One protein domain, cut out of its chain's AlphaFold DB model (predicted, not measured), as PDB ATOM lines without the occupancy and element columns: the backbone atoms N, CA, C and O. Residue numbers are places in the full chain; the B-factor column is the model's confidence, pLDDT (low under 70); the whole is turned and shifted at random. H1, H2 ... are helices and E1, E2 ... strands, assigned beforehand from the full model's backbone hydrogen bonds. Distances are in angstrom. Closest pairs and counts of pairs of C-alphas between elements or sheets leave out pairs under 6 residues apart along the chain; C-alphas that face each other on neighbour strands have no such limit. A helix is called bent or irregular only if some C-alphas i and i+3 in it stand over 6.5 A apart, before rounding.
ATOM      1  N   LEU A   2      39.442 161.945  27.462       92.44
ATOM      2  CA  LEU A   2      40.505 162.247  26.482       92.44
ATOM      3  C   LEU A   2      41.901 161.748  26.899       92.44
ATOM      4  O   LEU A   2      42.625 161.191  26.089       92.44
ATOM      5  N   ALA A   3      42.250 161.849  28.186       93.75
ATOM      6  CA  ALA A   3      43.498 161.280  28.704       93.75
ATOM      7  C   ALA A   3      43.614 159.756  28.502       93.75
ATOM      8  O   ALA A   3      44.715 159.256  28.309       93.75
ATOM      9  N   ALA A   4      42.493 159.024  28.516       91.12
ATOM     10  CA  ALA A   4      42.494 157.587  28.251       91.12
ATOM     11  C   ALA A   4      42.764 157.283  26.771       91.12
ATOM     12  O   ALA A   4      43.407 156.284  26.486       91.12
ATOM     13  N   VAL A   5      42.330 158.161  25.856       93.19
ATOM     14  CA  VAL A   5      42.633 158.058  24.416       93.19
ATOM     15  C   VAL A   5      44.127 158.186  24.191       93.19
ATOM     16  O   VAL A   5      44.742 157.262  23.678       93.19
ATOM     17  N   VAL A   6      44.715 159.284  24.672       94.38
ATOM     18  CA  VAL A   6      46.143 159.582  24.485       94.38
ATOM     19  C   VAL A   6      47.043 158.527  25.145       94.38
ATOM     20  O   VAL A   6      48.152 158.267  24.689       94.38
ATOM     21  N   ALA A   7      46.574 157.894  26.224       93.25
ATOM     22  CA  ALA A   7      47.302 156.824  26.901       93.25
ATOM     23  C   ALA A   7      47.154 155.442  26.233       93.25
ATOM     24  O   ALA A   7      47.925 154.535  26.560       93.25
ATOM     25  N   HIS A   8      46.170 155.254  25.348       93.94
ATOM     26  CA  HIS A   8      45.869 153.960  24.741       93.94
ATOM     27  C   HIS A   8      46.931 153.567  23.709       93.94
ATOM     28  O   HIS A   8      47.423 154.405  22.963       93.94
ATOM     29  N   GLU A   9      47.267 152.280  23.608       94.19
ATOM     30  CA  GLU A   9      48.295 151.813  22.664       94.19
ATOM     31  C   GLU A   9      47.945 152.110  21.200       94.19
ATOM     32  O   GLU A   9      48.821 152.472  20.428       94.19
ATOM     33  N   GLN A  10      46.659 152.044  20.836       93.44
ATOM     34  CA  GLN A  10      46.180 152.360  19.481       93.44
ATOM     35  C   GLN A  10      46.442 153.822  19.083       93.44
ATOM     36  O   GLN A  10      46.472 154.137  17.901       93.44
ATOM     37  N   PHE A  11      46.690 154.700  20.059       94.50
ATOM     38  CA  PHE A  11      47.105 156.086  19.844       94.50
ATOM     39  C   PHE A  11      48.589 156.216  19.458       94.50
ATOM     40  O   PHE A  11      49.132 157.309  19.418       94.50
ATOM     41  N   ARG A  12      49.301 155.108  19.238       94.44
ATOM     42  CA  ARG A  12      50.708 155.095  18.798       94.44
ATOM     43  C   ARG A  12      50.843 154.777  17.307       94.44
ATOM     44  O   ARG A  12      51.869 154.265  16.870       94.44
ATOM     45  N   HIS A  13      49.777 155.010  16.546       93.44
ATOM     46  CA  HIS A  13      49.753 154.829  15.101       93.44
ATOM     47  C   HIS A  13      50.305 156.091  14.428       93.44
ATOM     48  O   HIS A  13      49.789 157.184  14.644       93.44
ATOM     49  N   ASP A  14      51.346 155.969  13.606       89.12
ATOM     50  CA  ASP A  14      51.924 157.114  12.878       89.12
ATOM     51  C   ASP A  14      51.211 157.412  11.549       89.12
ATOM     52  O   ASP A  14      51.477 158.421  10.904       89.12
ATOM     53  N   TYR A  15      50.280 156.540  11.153       88.50
ATOM     54  CA  TYR A  15      49.502 156.623   9.913       88.50
ATOM     55  C   TYR A  15      50.348 156.594   8.637       88.50
ATOM     56  O   TYR A  15      49.807 156.779   7.558       88.50
ATOM     57  N   ALA A  16      51.631 156.230   8.731       83.31
ATOM     58  CA  ALA A  16      52.564 156.114   7.610       83.31
ATOM     59  C   ALA A  16      52.724 154.658   7.109       83.31
ATOM     60  O   ALA A  16      53.770 154.270   6.591       83.31
ATOM     61  N   GLY A  17      51.696 153.820   7.301       80.50
ATOM     62  CA  GLY A  17      51.642 152.432   6.813       80.50
ATOM     63  C   GLY A  17      52.255 151.363   7.732       80.50
ATOM     64  O   GLY A  17      52.106 150.175   7.452       80.50
ATOM     65  N   GLY A  18      52.901 151.750   8.838       82.62
ATOM     66  CA  GLY A  18      53.543 150.819   9.781       82.62
ATOM     67  C   GLY A  18      52.602 150.144  10.787       82.62
ATOM     68  O   GLY A  18      52.971 149.137  11.390       82.62
ATOM     69  N   GLY A  19      51.385 150.666  10.960       88.38
ATOM     70  CA  GLY A  19      50.457 150.198  11.988       88.38
ATOM     71  C   GLY A  19      50.756 150.772  13.377       88.38
ATOM     72  O   GLY A  19      51.483 151.751  13.536       88.38
ATOM     73  N   VAL A  20      50.166 150.158  14.408       92.88
ATOM     74  CA  VAL A  20      50.420 150.515  15.811       92.88
ATOM     75  C   VAL A  20      51.721 149.871  16.284       92.88
ATOM     76  O   VAL A  20      51.830 148.645  16.289       92.88
ATOM     77  N   ASP A  21      52.658 150.681  16.776       91.44
ATOM     78  CA  ASP A  21      53.799 150.210  17.566       91.44
ATOM     79  C   ASP A  21      53.527 150.447  19.065       91.44
ATOM     80  O   ASP A  21      53.525 151.597  19.519       91.44
ATOM     81  N   PRO A  22      53.332 149.395  19.884       89.56
ATOM     82  CA  PRO A  22      53.154 149.553  21.324       89.56
ATOM     83  C   PRO A  22      54.358 150.207  22.018       89.56
ATOM     84  O   PRO A  22      54.174 150.845  23.049       89.56
ATOM     85  N   GLY A  23      55.579 150.089  21.494       90.25
ATOM     86  CA  GLY A  23      56.757 150.816  21.991       90.25
ATOM     87  C   GLY A  23      56.934 152.201  21.359       90.25
ATOM     88  O   GLY A  23      57.885 152.914  21.688       90.25
ATOM     89  N   GLY A  24      56.023 152.571  20.459       90.50
ATOM     90  CA  GLY A  24      56.116 153.726  19.590       90.50
ATOM     91  C   GLY A  24      56.095 155.052  20.337       90.50
ATOM     92  O   GLY A  24      55.484 155.218  21.394       90.50
ATOM     93  N   THR A  25      56.769 156.033  19.746       94.50
ATOM     94  CA  THR A  25      56.869 157.403  20.276       94.50
ATOM     95  C   THR A  25      56.199 158.433  19.370       94.50
ATOM     96  O   THR A  25      56.386 159.635  19.571       94.50
ATOM     97  N   ARG A  26      55.422 157.979  18.383       94.69
ATOM     98  CA  ARG A  26      54.791 158.790  17.337       94.69
ATOM     99  C   ARG A  26      53.281 158.570  17.335       94.69
ATOM    100  O   ARG A  26      52.821 157.506  17.741       94.69
ATOM    101  N   HIS A  27      52.552 159.587  16.897       95.19
ATOM    102  CA  HIS A  27      51.111 159.554  16.681       95.19
ATOM    103  C   HIS A  27      50.741 160.542  15.577       95.19
ATOM    104  O   HIS A  27      50.992 161.743  15.726       95.19
ATOM    105  N   GLY A  28      50.167 160.049  14.478       93.94
ATOM    106  CA  GLY A  28      49.981 160.860  13.272       93.94
ATOM    107  C   GLY A  28      51.280 161.579  12.900       93.94
ATOM    108  O   GLY A  28      52.339 160.960  12.966       93.94
ATOM    109  N   PRO A  29      51.245 162.888  12.597       94.81
ATOM    110  CA  PRO A  29      52.447 163.649  12.276       94.81
ATOM    111  C   PRO A  29      53.285 164.036  13.508       94.81
ATOM    112  O   PRO A  29      54.370 164.602  13.368       94.81
ATOM    113  N   TYR A  30      52.819 163.770  14.731       95.88
ATOM    114  CA  TYR A  30      53.392 164.320  15.959       95.88
ATOM    115  C   TYR A  30      54.252 163.325  16.743       95.88
ATOM    116  O   TYR A  30      54.027 162.113  16.749       95.88
ATOM    117  N   TRP A  31      55.218 163.842  17.508       96.38
ATOM    118  CA  TRP A  31      55.763 163.081  18.632       96.38
ATOM    119  C   TRP A  31      54.660 162.844  19.671       96.38
ATOM    120  O   TRP A  31      54.028 163.796  20.123       96.38
ATOM    121  N   LEU A  32      54.510 161.610  20.157       95.88
ATOM    122  CA  LEU A  32      53.506 161.235  21.161       95.88
ATOM    123  C   LEU A  32      53.560 162.134  22.409       95.88
ATOM    124  O   LEU A  32      52.534 162.539  22.938       95.88
ATOM    125  N   ARG A  33      54.768 162.515  22.852       95.88
ATOM    126  CA  ARG A  33      54.978 163.415  24.006       95.88
ATOM    127  C   ARG A  33      54.443 164.841  23.809       95.88
ATOM    128  O   ARG A  33      54.324 165.574  24.790       95.88
ATOM    129  N   ALA A  34      54.221 165.259  22.563       96.81
ATOM    130  CA  ALA A  34      53.732 166.591  22.228       96.81
ATOM    131  C   ALA A  34      52.201 166.667  22.258       96.81
ATOM    132  O   ALA A  34      51.673 167.749  22.486       96.81
ATOM    133  N   VAL A  35      51.506 165.537  22.087       96.75
ATOM    134  CA  VAL A  35      50.042 165.478  22.076       96.75
ATOM    135  C   VAL A  35      49.522 165.310  23.499       96.75
ATOM    136  O   VAL A  35      49.791 164.305  24.161       96.75
ATOM    137  N   LYS A  36      48.767 166.289  23.999       96.44
ATOM    138  CA  LYS A  36      48.174 166.245  25.339       96.44
ATOM    139  C   LYS A  36      46.663 166.209  25.234       96.44
ATOM    140  O   LYS A  36      46.045 166.865  24.405       96.44
ATOM    141  N   SER A  37      46.027 165.534  26.188       96.31
ATOM    142  CA  SER A  37      44.563 165.487  26.248       96.31
ATOM    143  C   SER A  37      43.901 166.863  26.394       96.31
ATOM    144  O   SER A  37      42.715 166.987  26.117       96.31
ATOM    145  N   GLY A  38      44.637 167.870  26.881       96.69
ATOM    146  CA  GLY A  38      44.163 169.250  27.005       96.69
ATOM    147  C   GLY A  38      44.230 170.065  25.711       96.69
ATOM    148  O   GLY A  38      43.650 171.144  25.675       96.69
ATOM    149  N   ASP A  39      44.897 169.562  24.668       97.12
ATOM    150  CA  ASP A  39      45.008 170.259  23.380       97.12
ATOM    151  C   ASP A  39      43.735 170.096  22.535       97.12
ATOM    152  O   ASP A  39      43.465 170.895  21.642       97.12
ATOM    153  N   TYR A  40      42.922 169.082  22.844       98.00
ATOM    154  CA  TYR A  40      41.642 168.838  22.191       98.00
ATOM    155  C   TYR A  40      40.624 169.929  22.508       98.00
ATOM    156  O   TYR A  40      40.303 170.201  23.669       98.00
ATOM    157  N   GLN A  41      40.033 170.481  21.455       98.12
ATOM    158  CA  GLN A  41      39.035 171.537  21.547       98.12
ATOM    159  C   GLN A  41      37.645 170.978  21.244       98.12
ATOM    160  O   GLN A  41      37.514 170.152  20.339       98.12
ATOM    161  N   PRO A  42      36.599 171.375  21.992       98.06
ATOM    162  CA  PRO A  42      35.238 170.980  21.662       98.06
ATOM    163  C   PRO A  42      34.851 171.544  20.293       98.06
ATOM    164  O   PRO A  42      35.154 172.697  19.993       98.06
ATOM    165  N   VAL A  43      34.159 170.741  19.490       98.31
ATOM    166  CA  VAL A  43      33.623 171.155  18.187       98.31
ATOM    167  C   VAL A  43      32.167 170.740  18.061       98.31
ATOM    168  O   VAL A  43      31.711 169.785  18.697       98.31
ATOM    169  N   THR A  44      31.420 171.465  17.243       97.75
ATOM    170  CA  THR A  44      30.054 171.089  16.898       97.75
ATOM    171  C   THR A  44      30.045 169.935  15.900       97.75
ATOM    172  O   THR A  44      31.004 169.693  15.164       97.75
ATOM    173  N   ARG A  45      28.910 169.235  15.839       97.06
ATOM    174  CA  ARG A  45      28.676 168.203  14.827       97.06
ATOM    175  C   ARG A  45      28.788 168.766  13.412       97.06
ATOM    176  O   ARG A  45      29.433 168.155  12.577       97.06
ATOM    177  N   THR A  46      28.210 169.941  13.172       96.81
ATOM    178  CA  THR A  46      28.257 170.613  11.869       96.81
ATOM    179  C   THR A  46      29.690 170.910  11.437       96.81
ATOM    180  O   THR A  46      30.046 170.582  10.312       96.81
ATOM    181  N   GLU A  47      30.526 171.457  12.325       97.25
ATOM    182  CA  GLU A  47      31.940 171.724  12.022       97.25
ATOM    183  C   GLU A  47      32.718 170.436  11.727       97.25
ATOM    184  O   GLU A  47      33.478 170.386  10.764       97.25
ATOM    185  N   ALA A  48      32.521 169.381  12.527       97.31
ATOM    186  CA  ALA A  48      33.186 168.098  12.309       97.31
ATOM    187  C   ALA A  48      32.764 167.456  10.977       97.31
ATOM    188  O   ALA A  48      33.620 167.053  10.193       97.31
ATOM    189  N   THR A  49      31.459 167.405  10.693       96.31
ATOM    190  CA  THR A  49      30.925 166.884   9.427       96.31
ATOM    191  C   THR A  49      31.443 167.679   8.238       96.31
ATOM    192  O   THR A  49      31.818 167.071   7.243       96.31
ATOM    193  N   GLN A  50      31.505 169.010   8.336       96.25
ATOM    194  CA  GLN A  50      32.020 169.844   7.255       96.25
ATOM    195  C   GLN A  50      33.482 169.511   6.941       96.25
ATOM    196  O   GLN A  50      33.790 169.227   5.792       96.25
ATOM    197  N   VAL A  51      34.360 169.470   7.950       95.81
ATOM    198  CA  VAL A  51      35.786 169.149   7.746       95.81
ATOM    199  C   VAL A  51      35.961 167.762   7.129       95.81
ATOM    200  O   VAL A  51      36.733 167.592   6.192       95.81
ATOM    201  N   LEU A  52      35.230 166.763   7.630       95.31
ATOM    202  CA  LEU A  52      35.329 165.392   7.126       95.31
ATOM    203  C   LEU A  52      34.764 165.252   5.709       95.31
ATOM    204  O   LEU A  52      35.305 164.493   4.915       95.31
ATOM    205  N   ALA A  53      33.699 165.985   5.376       93.88
ATOM    206  CA  ALA A  53      33.140 166.000   4.029       93.88
ATOM    207  C   ALA A  53      34.051 166.737   3.038       93.88
ATOM    208  O   ALA A  53      34.194 166.281   1.905       93.88
ATOM    209  N   GLU A  54      34.672 167.845   3.450       94.12
ATOM    210  CA  GLU A  54      35.665 168.567   2.646       94.12
ATOM    211  C   GLU A  54      36.858 167.662   2.326       94.12
ATOM    212  O   GLU A  54      37.188 167.507   1.153       94.12
ATOM    213  N   TRP A  55      37.415 166.992   3.340       94.19
ATOM    214  CA  TRP A  55      38.467 165.987   3.172       94.19
ATOM    215  C   TRP A  55      38.037 164.861   2.222       94.19
ATOM    216  O   TRP A  55      38.687 164.602   1.214       94.19
ATOM    217  N   ALA A  56      36.883 164.239   2.476       92.81
ATOM    218  CA  ALA A  56      36.409 163.098   1.696       92.81
ATOM    219  C   ALA A  56      36.185 163.428   0.207       92.81
ATOM    220  O   ALA A  56      36.344 162.564  -0.649       92.81
ATOM    221  N   ASN A  57      35.825 164.673  -0.119       91.88
ATOM    222  CA  ASN A  57      35.544 165.107  -1.491       91.88
ATOM    223  C   ASN A  57      36.705 165.877  -2.142       91.88
ATOM    224  O   ASN A  57      36.552 166.375  -3.263       91.88
ATOM    225  N   GLN A  58      37.864 165.993  -1.483       90.69
ATOM    226  CA  GLN A  58      38.950 166.873  -1.932       90.69
ATOM    227  C   GLN A  58      39.539 166.489  -3.301       90.69
ATOM    228  O   GLN A  58      40.067 167.339  -4.019       90.69
ATOM    229  N   HIS A  59      39.399 165.222  -3.701       88.38
ATOM    230  CA  HIS A  59      39.863 164.700  -4.991       88.38
ATOM    231  C   HIS A  59      38.723 164.394  -5.978       88.38
ATOM    232  O   HIS A  59      38.942 163.741  -7.001       88.38
ATOM    233  N   GLY A  60      37.515 164.899  -5.711       88.56
ATOM    234  CA  GLY A  60      36.316 164.670  -6.516       88.56
ATOM    235  C   GLY A  60      35.343 163.684  -5.872       88.56
ATOM    236  O   GLY A  60      35.458 163.346  -4.699       88.56
ATOM    237  N   GLY A  61      34.345 163.251  -6.647       87.56
ATOM    238  CA  GLY A  61      33.308 162.345  -6.155       87.56
ATOM    239  C   GLY A  61      33.861 160.969  -5.784       87.56
ATOM    240  O   GLY A  61      34.666 160.392  -6.520       87.56
ATOM    241  N   LEU A  62      33.392 160.435  -4.661       89.06
ATOM    242  CA  LEU A  62      33.763 159.109  -4.189       89.06
ATOM    243  C   LEU A  62      33.019 158.005  -4.958       89.06
ATOM    244  O   LEU A  62      31.881 158.198  -5.392       89.06
ATOM    245  N   PRO A  63      33.612 156.808  -5.110       91.88
ATOM    246  CA  PRO A  63      32.854 155.625  -5.502       91.88
ATOM    247  C   PRO A  63      31.725 155.369  -4.494       91.88
ATOM    248  O   PRO A  63      31.976 155.387  -3.291       91.88
ATOM    249  N   GLY A  64      30.512 155.053  -4.963       90.25
ATOM    250  CA  GLY A  64      29.339 154.919  -4.082       90.25
ATOM    251  C   GLY A  64      29.528 153.934  -2.920       90.25
ATOM    252  O   GLY A  64      29.113 154.208  -1.805       90.25
ATOM    253  N   SER A  65      30.265 152.835  -3.123       92.50
ATOM    254  CA  SER A  65      30.577 151.891  -2.040       92.50
ATOM    255  C   SER A  65      31.470 152.476  -0.941       92.50
ATOM    256  O   SER A  65      31.393 152.042   0.205       92.50
ATOM    257  N   LEU A  66      32.360 153.410  -1.290       90.69
ATOM    258  CA  LEU A  66      33.207 154.110  -0.325       90.69
ATOM    259  C   LEU A  66      32.401 155.191   0.402       90.69
ATOM    260  O   LEU A  66      32.530 155.321   1.614       90.69
ATOM    261  N   GLU A  67      31.530 155.902  -0.312       92.50
ATOM    262  CA  GLU A  67      30.585 156.852   0.282       92.50
ATOM    263  C   GLU A  67      29.675 156.166   1.317       92.50
ATOM    264  O   GLU A  67      29.627 156.594   2.471       92.50
ATOM    265  N   ASP A  68      29.063 155.032   0.959       94.31
ATOM    266  CA  ASP A  68      28.237 154.222   1.865       94.31
ATOM    267  C   ASP A  68      29.022 153.760   3.106       94.31
ATOM    268  O   ASP A  68      28.507 153.760   4.228       94.31
ATOM    269  N   ALA A  69      30.288 153.364   2.921       94.38
ATOM    270  CA  ALA A  69      31.150 152.936   4.017       94.38
ATOM    271  C   ALA A  69      31.484 154.092   4.971       94.38
ATOM    272  O   ALA A  69      31.445 153.899   6.189       94.38
ATOM    273  N   LEU A  70      31.784 155.285   4.446       93.56
ATOM    274  CA  LEU A  70      32.024 156.482   5.256       93.56
ATOM    275  C   LEU A  70      30.763 156.902   6.017       93.56
ATOM    276  O   LEU A  70      30.855 157.233   7.200       93.56
ATOM    277  N   GLU A  71      29.587 156.828   5.390       94.50
ATOM    278  CA  GLU A  71      28.319 157.138   6.057       94.50
ATOM    279  C   GLU A  71      28.048 156.172   7.217       94.50
ATOM    280  O   GLU A  71      27.792 156.595   8.348       94.50
ATOM    281  N   ALA A  72      28.197 154.867   6.974       94.06
ATOM    282  CA  ALA A  72      27.943 153.828   7.972       94.06
ATOM    283  C   ALA A  72      28.944 153.818   9.142       94.06
ATOM    284  O   ALA A  72      28.642 153.250  10.195       94.06
ATOM    285  N   THR A  73      30.127 154.416   8.975       93.56
ATOM    286  CA  THR A  73      31.207 154.384   9.972       93.56
ATOM    287  C   THR A  73      31.522 155.774  10.520       93.56
ATOM    288  O   THR A  73      31.125 156.107  11.638       93.56
ATOM    289  N   LEU A  74      32.217 156.591   9.733       93.88
ATOM    290  CA  LEU A  74      32.720 157.908  10.103       93.88
ATOM    291  C   LEU A  74      31.581 158.868  10.461       93.88
ATOM    292  O   LEU A  74      31.539 159.391  11.581       93.88
ATOM    293  N   PHE A  75      30.627 159.071   9.550       94.44
ATOM    294  CA  PHE A  75      29.534 160.018   9.779       94.44
ATOM    295  C   PHE A  75      28.535 159.495  10.813       94.44
ATOM    296  O   PHE A  75      28.089 160.269  11.661       94.44
ATOM    297  N   ALA A  76      28.262 158.187  10.856       94.50
ATOM    298  CA  ALA A  76      27.468 157.582  11.926       94.50
ATOM    299  C   ALA A  76      28.062 157.834  13.328       94.50
ATOM    300  O   ALA A  76      27.317 158.151  14.264       94.50
ATOM    301  N   ALA A  77      29.387 157.747  13.495       95.50
ATOM    302  CA  ALA A  77      30.054 158.041  14.767       95.50
ATOM    303  C   ALA A  77      29.921 159.524  15.155       95.50
ATOM    304  O   ALA A  77      29.568 159.843  16.291       95.50
ATOM    305  N   VAL A  78      30.117 160.439  14.203       96.69
ATOM    306  CA  VAL A  78      29.941 161.888  14.417       96.69
ATOM    307  C   VAL A  78      28.481 162.238  14.748       96.69
ATOM    308  O   VAL A  78      28.210 163.049  15.638       96.69
ATOM    309  N   ASN A  79      27.527 161.585  14.084       94.88
ATOM    310  CA  ASN A  79      26.090 161.809  14.248       94.88
ATOM    311  C   ASN A  79      25.503 161.192  15.525       94.88
ATOM    312  O   ASN A  79      24.456 161.642  15.996       94.88
ATOM    313  N   SER A  80      26.142 160.178  16.104       94.31
ATOM    314  CA  SER A  80      25.714 159.588  17.382       94.31
ATOM    315  C   SER A  80      26.405 160.214  18.593       94.31
ATOM    316  O   SER A  80      25.865 160.148  19.693       94.31
ATOM    317  N   ALA A  81      27.541 160.890  18.399       96.69
ATOM    318  CA  ALA A  81      28.301 161.483  19.488       96.69
ATOM    319  C   ALA A  81      27.483 162.493  20.313       96.69
ATOM    320  O   ALA A  81      26.910 163.456  19.782       96.69
ATOM    321  N   SER A  82      27.506 162.296  21.630       96.94
ATOM    322  CA  SER A  82      27.061 163.249  22.649       96.94
ATOM    323  C   SER A  82      28.048 164.412  22.771       96.94
ATOM    324  O   SER A  82      27.650 165.547  23.037       96.94
ATOM    325  N   ARG A  83      29.348 164.143  22.584       97.25
ATOM    326  CA  ARG A  83      30.427 165.141  22.652       97.25
ATOM    327  C   ARG A  83      31.463 164.874  21.566       97.25
ATOM    328  O   ARG A  83      31.859 163.729  21.357       97.25
ATOM    329  N   LEU A  84      31.932 165.942  20.926       98.12
ATOM    330  CA  LEU A  84      32.959 165.896  19.891       98.12
ATOM    331  C   LEU A  84      34.112 166.823  20.247       98.12
ATOM    332  O   LEU A  84      33.915 167.940  20.730       98.12
ATOM    333  N   TYR A  85      35.316 166.337  19.982       98.44
ATOM    334  CA  TYR A  85      36.557 167.061  20.177       98.44
ATOM    335  C   TYR A  85      37.414 166.953  18.930       98.44
ATOM    336  O   TYR A  85      37.432 165.898  18.307       98.44
ATOM    337  N   ARG A  86      38.156 168.007  18.601       98.12
ATOM    338  CA  ARG A  86      39.132 168.027  17.513       98.12
ATOM    339  C   ARG A  86      40.516 168.326  18.069       98.12
ATOM    340  O   ARG A  86      40.648 169.204  18.924       98.12
ATOM    341  N   LEU A  87      41.534 167.632  17.568       97.62
ATOM    342  CA  LEU A  87      42.922 168.031  17.785       97.62
ATOM    343  C   LEU A  87      43.272 169.129  16.762       97.62
ATOM    344  O   LEU A  87      43.268 168.854  15.558       97.62
ATOM    345  N   PRO A  88      43.517 170.383  17.183       95.50
ATOM    346  CA  PRO A  88      44.011 171.404  16.268       95.50
ATOM    347  C   PRO A  88      45.445 171.075  15.827       95.50
ATOM    348  O   PRO A  88      46.139 170.272  16.450       95.50
ATOM    349  N   GLY A  89      45.918 171.738  14.771       93.56
ATOM    350  CA  GLY A  89      47.321 171.643  14.374       93.56
ATOM    351  C   GLY A  89      48.249 172.082  15.512       93.56
ATOM    352  O   GLY A  89      48.168 173.229  15.952       93.56
ATOM    353  N   LEU A  90      49.145 171.201  15.970       95.19
ATOM    354  CA  LEU A  90      50.066 171.488  17.089       95.19
ATOM    355  C   LEU A  90      51.333 172.249  16.658       95.19
ATOM    356  O   LEU A  90      52.195 172.557  17.479       95.19
ATOM    357  N   GLY A  91      51.445 172.567  15.367       92.50
ATOM    358  CA  GLY A  91      52.590 173.256  14.784       92.50
ATOM    359  C   GLY A  91      53.769 172.331  14.468       92.50
ATOM    360  O   GLY A  91      53.832 171.179  14.892       92.50
ATOM    361  N   ARG A  92      54.727 172.860  13.696       91.62
ATOM    362  CA  ARG A  92      55.867 172.086  13.171       91.62
ATOM    363  C   ARG A  92      56.825 171.589  14.252       91.62
ATOM    364  O   ARG A  92      57.432 170.544  14.071       91.62
ATOM    365  N   ASP A  93      56.927 172.285  15.381       94.31
ATOM    366  CA  ASP A  93      57.801 171.866  16.488       94.31
ATOM    367  C   ASP A  93      57.306 170.581  17.174       94.31
ATOM    368  O   ASP A  93      58.077 169.882  17.834       94.31
ATOM    369  N   ALA A  94      56.021 170.250  17.009       95.94
ATOM    370  CA  ALA A  94      55.446 169.003  17.493       95.94
ATOM    371  C   ALA A  94      55.687 167.827  16.533       95.94
ATOM    372  O   ALA A  94      55.481 166.680  16.936       95.94
ATOM    373  N   PHE A  95      56.113 168.085  15.290       95.19
ATOM    374  CA  PHE A  95      56.274 167.042  14.283       95.19
ATOM    375  C   PHE A  95      57.421 166.098  14.631       95.19
ATOM    376  O   PHE A  95      58.480 166.513  15.116       95.19
ATOM    377  N   HIS A  96      57.217 164.814  14.350       93.31
ATOM    378  CA  HIS A  96      58.328 163.878  14.310       93.31
ATOM    379  C   HIS A  96      59.091 163.977  12.987       93.31
ATOM    380  O   HIS A  96      58.767 164.756  12.094       93.31
ATOM    381  N   ASP A  97      60.135 163.171  12.872       90.62
ATOM    382  CA  ASP A  97      61.058 163.093  11.741       90.62
ATOM    383  C   ASP A  97      60.399 162.831  10.373       90.62
ATOM    384  O   ASP A  97      60.984 163.180   9.352       90.62
ATOM    385  N   TRP A  98      59.167 162.311  10.349       85.81
ATOM    386  CA  TRP A  98      58.357 162.094   9.139       85.81
ATOM    387  C   TRP A  98      57.015 162.834   9.184       85.81
ATOM    388  O   TRP A  98      56.158 162.613   8.337       85.81
ATOM    389  N   GLY A  99      56.815 163.734  10.152       84.81
ATOM    390  CA  GLY A  99      55.517 164.369  10.392       84.81
ATOM    391  C   GLY A  99      55.035 165.291   9.272       84.81
ATOM    392  O   GLY A  99      53.864 165.639   9.224       84.81
ATOM    393  N   GLY A 100      55.928 165.687   8.363       81.50
ATOM    394  CA  GLY A 100      55.579 166.462   7.173       81.50
ATOM    395  C   GLY A 100      55.237 165.624   5.940       81.50
ATOM    396  O   GLY A 100      55.107 166.217   4.875       81.50
ATOM    397  N   VAL A 101      55.180 164.291   6.054       81.12
ATOM    398  CA  VAL A 101      54.772 163.410   4.946       81.12
ATOM    399  C   VAL A 101      53.260 163.458   4.756       81.12
ATOM    400  O   VAL A 101      52.818 163.585   3.630       81.12
ATOM    401  N   HIS A 102      52.484 163.449   5.845       72.31
ATOM    402  CA  HIS A 102      51.033 163.637   5.773       72.31
ATOM    403  C   HIS A 102      50.724 165.075   5.361       72.31
ATOM    404  O   HIS A 102      50.985 166.007   6.133       72.31
ATOM    405  N   ILE A 103      50.203 165.263   4.149       80.06
ATOM    406  CA  ILE A 103      49.836 166.590   3.638       80.06
ATOM    407  C   ILE A 103      48.538 167.093   4.265       80.06
ATOM    408  O   ILE A 103      48.410 168.299   4.480       80.06
ATOM    409  N   ASP A 104      47.651 166.175   4.659       88.06
ATOM    410  CA  ASP A 104      46.437 166.464   5.409       88.06
ATOM    411  C   ASP A 104      46.252 165.470   6.559       88.06
ATOM    412  O   ASP A 104      46.393 164.258   6.410       88.06
ATOM    413  N   PHE A 105      45.950 166.002   7.745       93.31
ATOM    414  CA  PHE A 105      45.699 165.215   8.948       93.31
ATOM    415  C   PHE A 105      44.603 165.871   9.790       93.31
ATOM    416  O   PHE A 105      44.735 166.998  10.288       93.31
ATOM    417  N   HIS A 106      43.507 165.148   9.976       95.38
ATOM    418  CA  HIS A 106      42.361 165.558  10.768       95.38
ATOM    419  C   HIS A 106      42.033 164.493  11.798       95.38
ATOM    420  O   HIS A 106      41.787 163.337  11.468       95.38
ATOM    421  N   GLU A 107      41.971 164.911  13.058       97.00
ATOM    422  CA  GLU A 107      41.679 164.010  14.158       97.00
ATOM    423  C   GLU A 107      40.550 164.531  15.032       97.00
ATOM    424  O   GLU A 107      40.554 165.685  15.483       97.00
ATOM    425  N   PHE A 108      39.623 163.624  15.323       97.94
ATOM    426  CA  PHE A 108      38.503 163.857  16.210       97.94
ATOM    427  C   PHE A 108      38.375 162.747  17.250       97.94
ATOM    428  O   PHE A 108      38.653 161.578  16.990       97.94
ATOM    429  N   VAL A 109      37.871 163.106  18.425       97.69
ATOM    430  CA  VAL A 109      37.389 162.151  19.424       97.69
ATOM    431  C   VAL A 109      35.884 162.326  19.568       97.69
ATOM    432  O   VAL A 109      35.409 163.386  19.987       97.69
ATOM    433  N   ALA A 110      35.149 161.270  19.238       97.44
ATOM    434  CA  ALA A 110      33.710 161.161  19.411       97.44
ATOM    435  C   ALA A 110      33.397 160.357  20.672       97.44
ATOM    436  O   ALA A 110      33.949 159.281  20.905       97.44
ATOM    437  N   ILE A 111      32.513 160.899  21.499       96.56
ATOM    438  CA  ILE A 111      32.056 160.282  22.739       96.56
ATOM    439  C   ILE A 111      30.547 160.124  22.646       96.56
ATOM    440  O   ILE A 111      29.835 161.119  22.523       96.56
ATOM    441  N   ASP A 112      30.082 158.884  22.737       95.62
ATOM    442  CA  ASP A 112      28.675 158.519  22.874       95.62
ATOM    443  C   ASP A 112      28.451 158.050  24.319       95.62
ATOM    444  O   ASP A 112      28.872 156.953  24.709       95.62
ATOM    445  N   ASP A 113      27.847 158.917  25.135       93.38
ATOM    446  CA  ASP A 113      27.619 158.656  26.560       93.38
ATOM    447  C   ASP A 113      26.535 157.579  26.776       93.38
ATOM    448  O   ASP A 113      26.611 156.819  27.749       93.38
ATOM    449  N   ASP A 114      25.578 157.448  25.849       93.19
ATOM    450  CA  ASP A 114      24.480 156.476  25.927       93.19
ATOM    451  C   ASP A 114      24.992 155.054  25.675       93.19
ATOM    452  O   ASP A 114      24.697 154.121  26.430       93.19
ATOM    453  N   ARG A 115      25.812 154.883  24.632       92.38
ATOM    454  CA  ARG A 115      26.443 153.598  24.293       92.38
ATOM    455  C   ARG A 115      27.716 153.332  25.092       92.38
ATOM    456  O   ARG A 115      28.220 152.210  25.061       92.38
ATOM    457  N   ARG A 116      28.224 154.337  25.814       91.81
ATOM    458  CA  ARG A 116      29.514 154.320  26.528       91.81
ATOM    459  C   ARG A 116      30.678 153.962  25.607       91.81
ATOM    460  O   ARG A 116      31.565 153.191  25.977       91.81
ATOM    461  N   VAL A 117      30.657 154.522  24.403       92.00
ATOM    462  CA  VAL A 117      31.680 154.302  23.380       92.00
ATOM    463  C   VAL A 117      32.508 155.566  23.221       92.00
ATOM    464  O   VAL A 117      31.984 156.679  23.170       92.00
ATOM    465  N   LEU A 118      33.820 155.373  23.127       93.69
ATOM    466  CA  LEU A 118      34.747 156.389  22.669       93.69
ATOM    467  C   LEU A 118      35.347 155.935  21.345       93.69
ATOM    468  O   LEU A 118      35.873 154.825  21.257       93.69
ATOM    469  N   THR A 119      35.329 156.826  20.363       95.38
ATOM    470  CA  THR A 119      35.871 156.577  19.029       95.38
ATOM    471  C   THR A 119      36.901 157.648  18.692       95.38
ATOM    472  O   THR A 119      36.601 158.841  18.746       95.38
ATOM    473  N   LEU A 120      38.114 157.221  18.340       95.94
ATOM    474  CA  LEU A 120      39.108 158.068  17.686       95.94
ATOM    475  C   LEU A 120      38.874 157.988  16.176       95.94
ATOM    476  O   LEU A 120      38.859 156.895  15.612       95.94
ATOM    477  N   LEU A 121      38.672 159.136  15.544       95.94
ATOM    478  CA  LEU A 121      38.474 159.270  14.107       95.94
ATOM    479  C   LEU A 121      39.688 159.998  13.542       95.94
ATOM    480  O   LEU A 121      39.984 161.109  13.979       95.94
ATOM    481  N   VAL A 122      40.366 159.378  12.579       94.56
ATOM    482  CA  VAL A 122      41.489 159.984  11.862       94.56
ATOM    483  C   VAL A 122      41.199 159.924  10.371       94.56
ATOM    484  O   VAL A 122      40.906 158.855   9.839       94.56
ATOM    485  N   ALA A 123      41.269 161.083   9.732       93.00
ATOM    486  CA  ALA A 123      41.230 161.276   8.293       93.00
ATOM    487  C   ALA A 123      42.586 161.861   7.890       93.00
ATOM    488  O   ALA A 123      42.977 162.907   8.411       93.00
ATOM    489  N   ALA A 124      43.334 161.148   7.052       90.94
ATOM    490  CA  ALA A 124      44.686 161.528   6.670       90.94
ATOM    491  C   ALA A 124      44.978 161.103   5.230       90.94
ATOM    492  O   ALA A 124      44.502 160.046   4.814       90.94
ATOM    493  N   ASP A 125      45.777 161.907   4.533       86.12
ATOM    494  CA  ASP A 125      46.315 161.641   3.193       86.12
ATOM    495  C   ASP A 125      47.797 162.060   3.117       86.12
ATOM    496  O   ASP A 125      48.245 162.944   3.864       86.12
ATOM    497  N   ASP A 126      48.546 161.406   2.225       80.50
ATOM    498  CA  ASP A 126      49.992 161.545   1.991       80.50
ATOM    499  C   ASP A 126      50.373 162.385   0.754       80.50
ATOM    500  O   ASP A 126      49.528 162.615  -0.141       80.50
TER     501      ASP A 126
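What this domain is: This is residues 2 to 126 of the 126 residues of an uncharacterized protein of Streptomyces rubidus (UniProt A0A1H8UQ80). A three-stranded antiparallel sheet, E1 E2 E3, makes the middle of this domain, with the helical hairpin of H3 and H4 packed slantwise over one face and the short helix H1 over the opposite face. Much of the two long stretches without a named element, residues 13 to 44 and 88 to 103, gathers with H2 on the side of the sheet away from that hairpin. The printed part has 125 residues with four named helices and then three strands, H1 H2 H3 H4 E1 E2 E3; the class is mixed, helices and strands, with under half of the residues in named elements. The whole is compact, with a radius of gyration of the C-alphas of 14.4 A and spans of 36 by 35 by 24 A.

How they stand to each other: Start at H1, residues 2 to 7, and H2, residues 9 to 12: they are close but not clearly touching, the C-alphas of Val 5 and Phe 11 being the closest at 6.7 A. Next come H3, residues 45 to 56, and H4, residues 64 to 80, a hairpin with a shallow tilt of 23 degrees, opposite ways. They touch through residues 45 to 49 and 75 to 79, closest at the C-alphas of Arg 45 and Val 78, 6.5 A. Then E1, residues 83 to 87, E2, residues 104 to 112, and E3, residues 117 to 125, form a meander, each strand the antiparallel neighbour of the one before. Look for N 85 and O 109 at 3.0 A between E1 and E2, and N 108 and O 121 at 2.9 A between E2 and E3. H3 and H4 are on the same face, two layers of helices and sheet, at heights over the sheet of 9.4 A and 12.3 A; H1 is on the opposite face at 10.0 A. H2 is not on the sheet. Every O i to N i+4 pair is within hydrogen-bond range in H1 and H3, and 11 of 13 are in H4; H2 is too short for such a pair.

Where its parts are: Find C-alpha 2 at (40.505, 162.247, 26.482), where H1 begins; it is 8.7 A long, and H2 is 5.6 A. H3 covers 16.1 A. H4 starts at C-alpha 64, (29.339, 154.919, -4.082), and covers 22.3 A, with a kink of 29 degrees near residue 71; it is only just irregular, C-alphas 72 and 75 being 6.6 A apart. E1 is 13.7 A long, E2 26.1 A and E3 26.0 A, ending at C-alpha 125, (46.315, 161.641, 3.193).

The domain as a whole: The C-alphas of Asp 97 and Asp 114 are the two farthest apart, 39.8 A. The links H2 to H3 and E1 to E2 are long. The printed part has no cut, and no printed residue is under 70 in pLDDT.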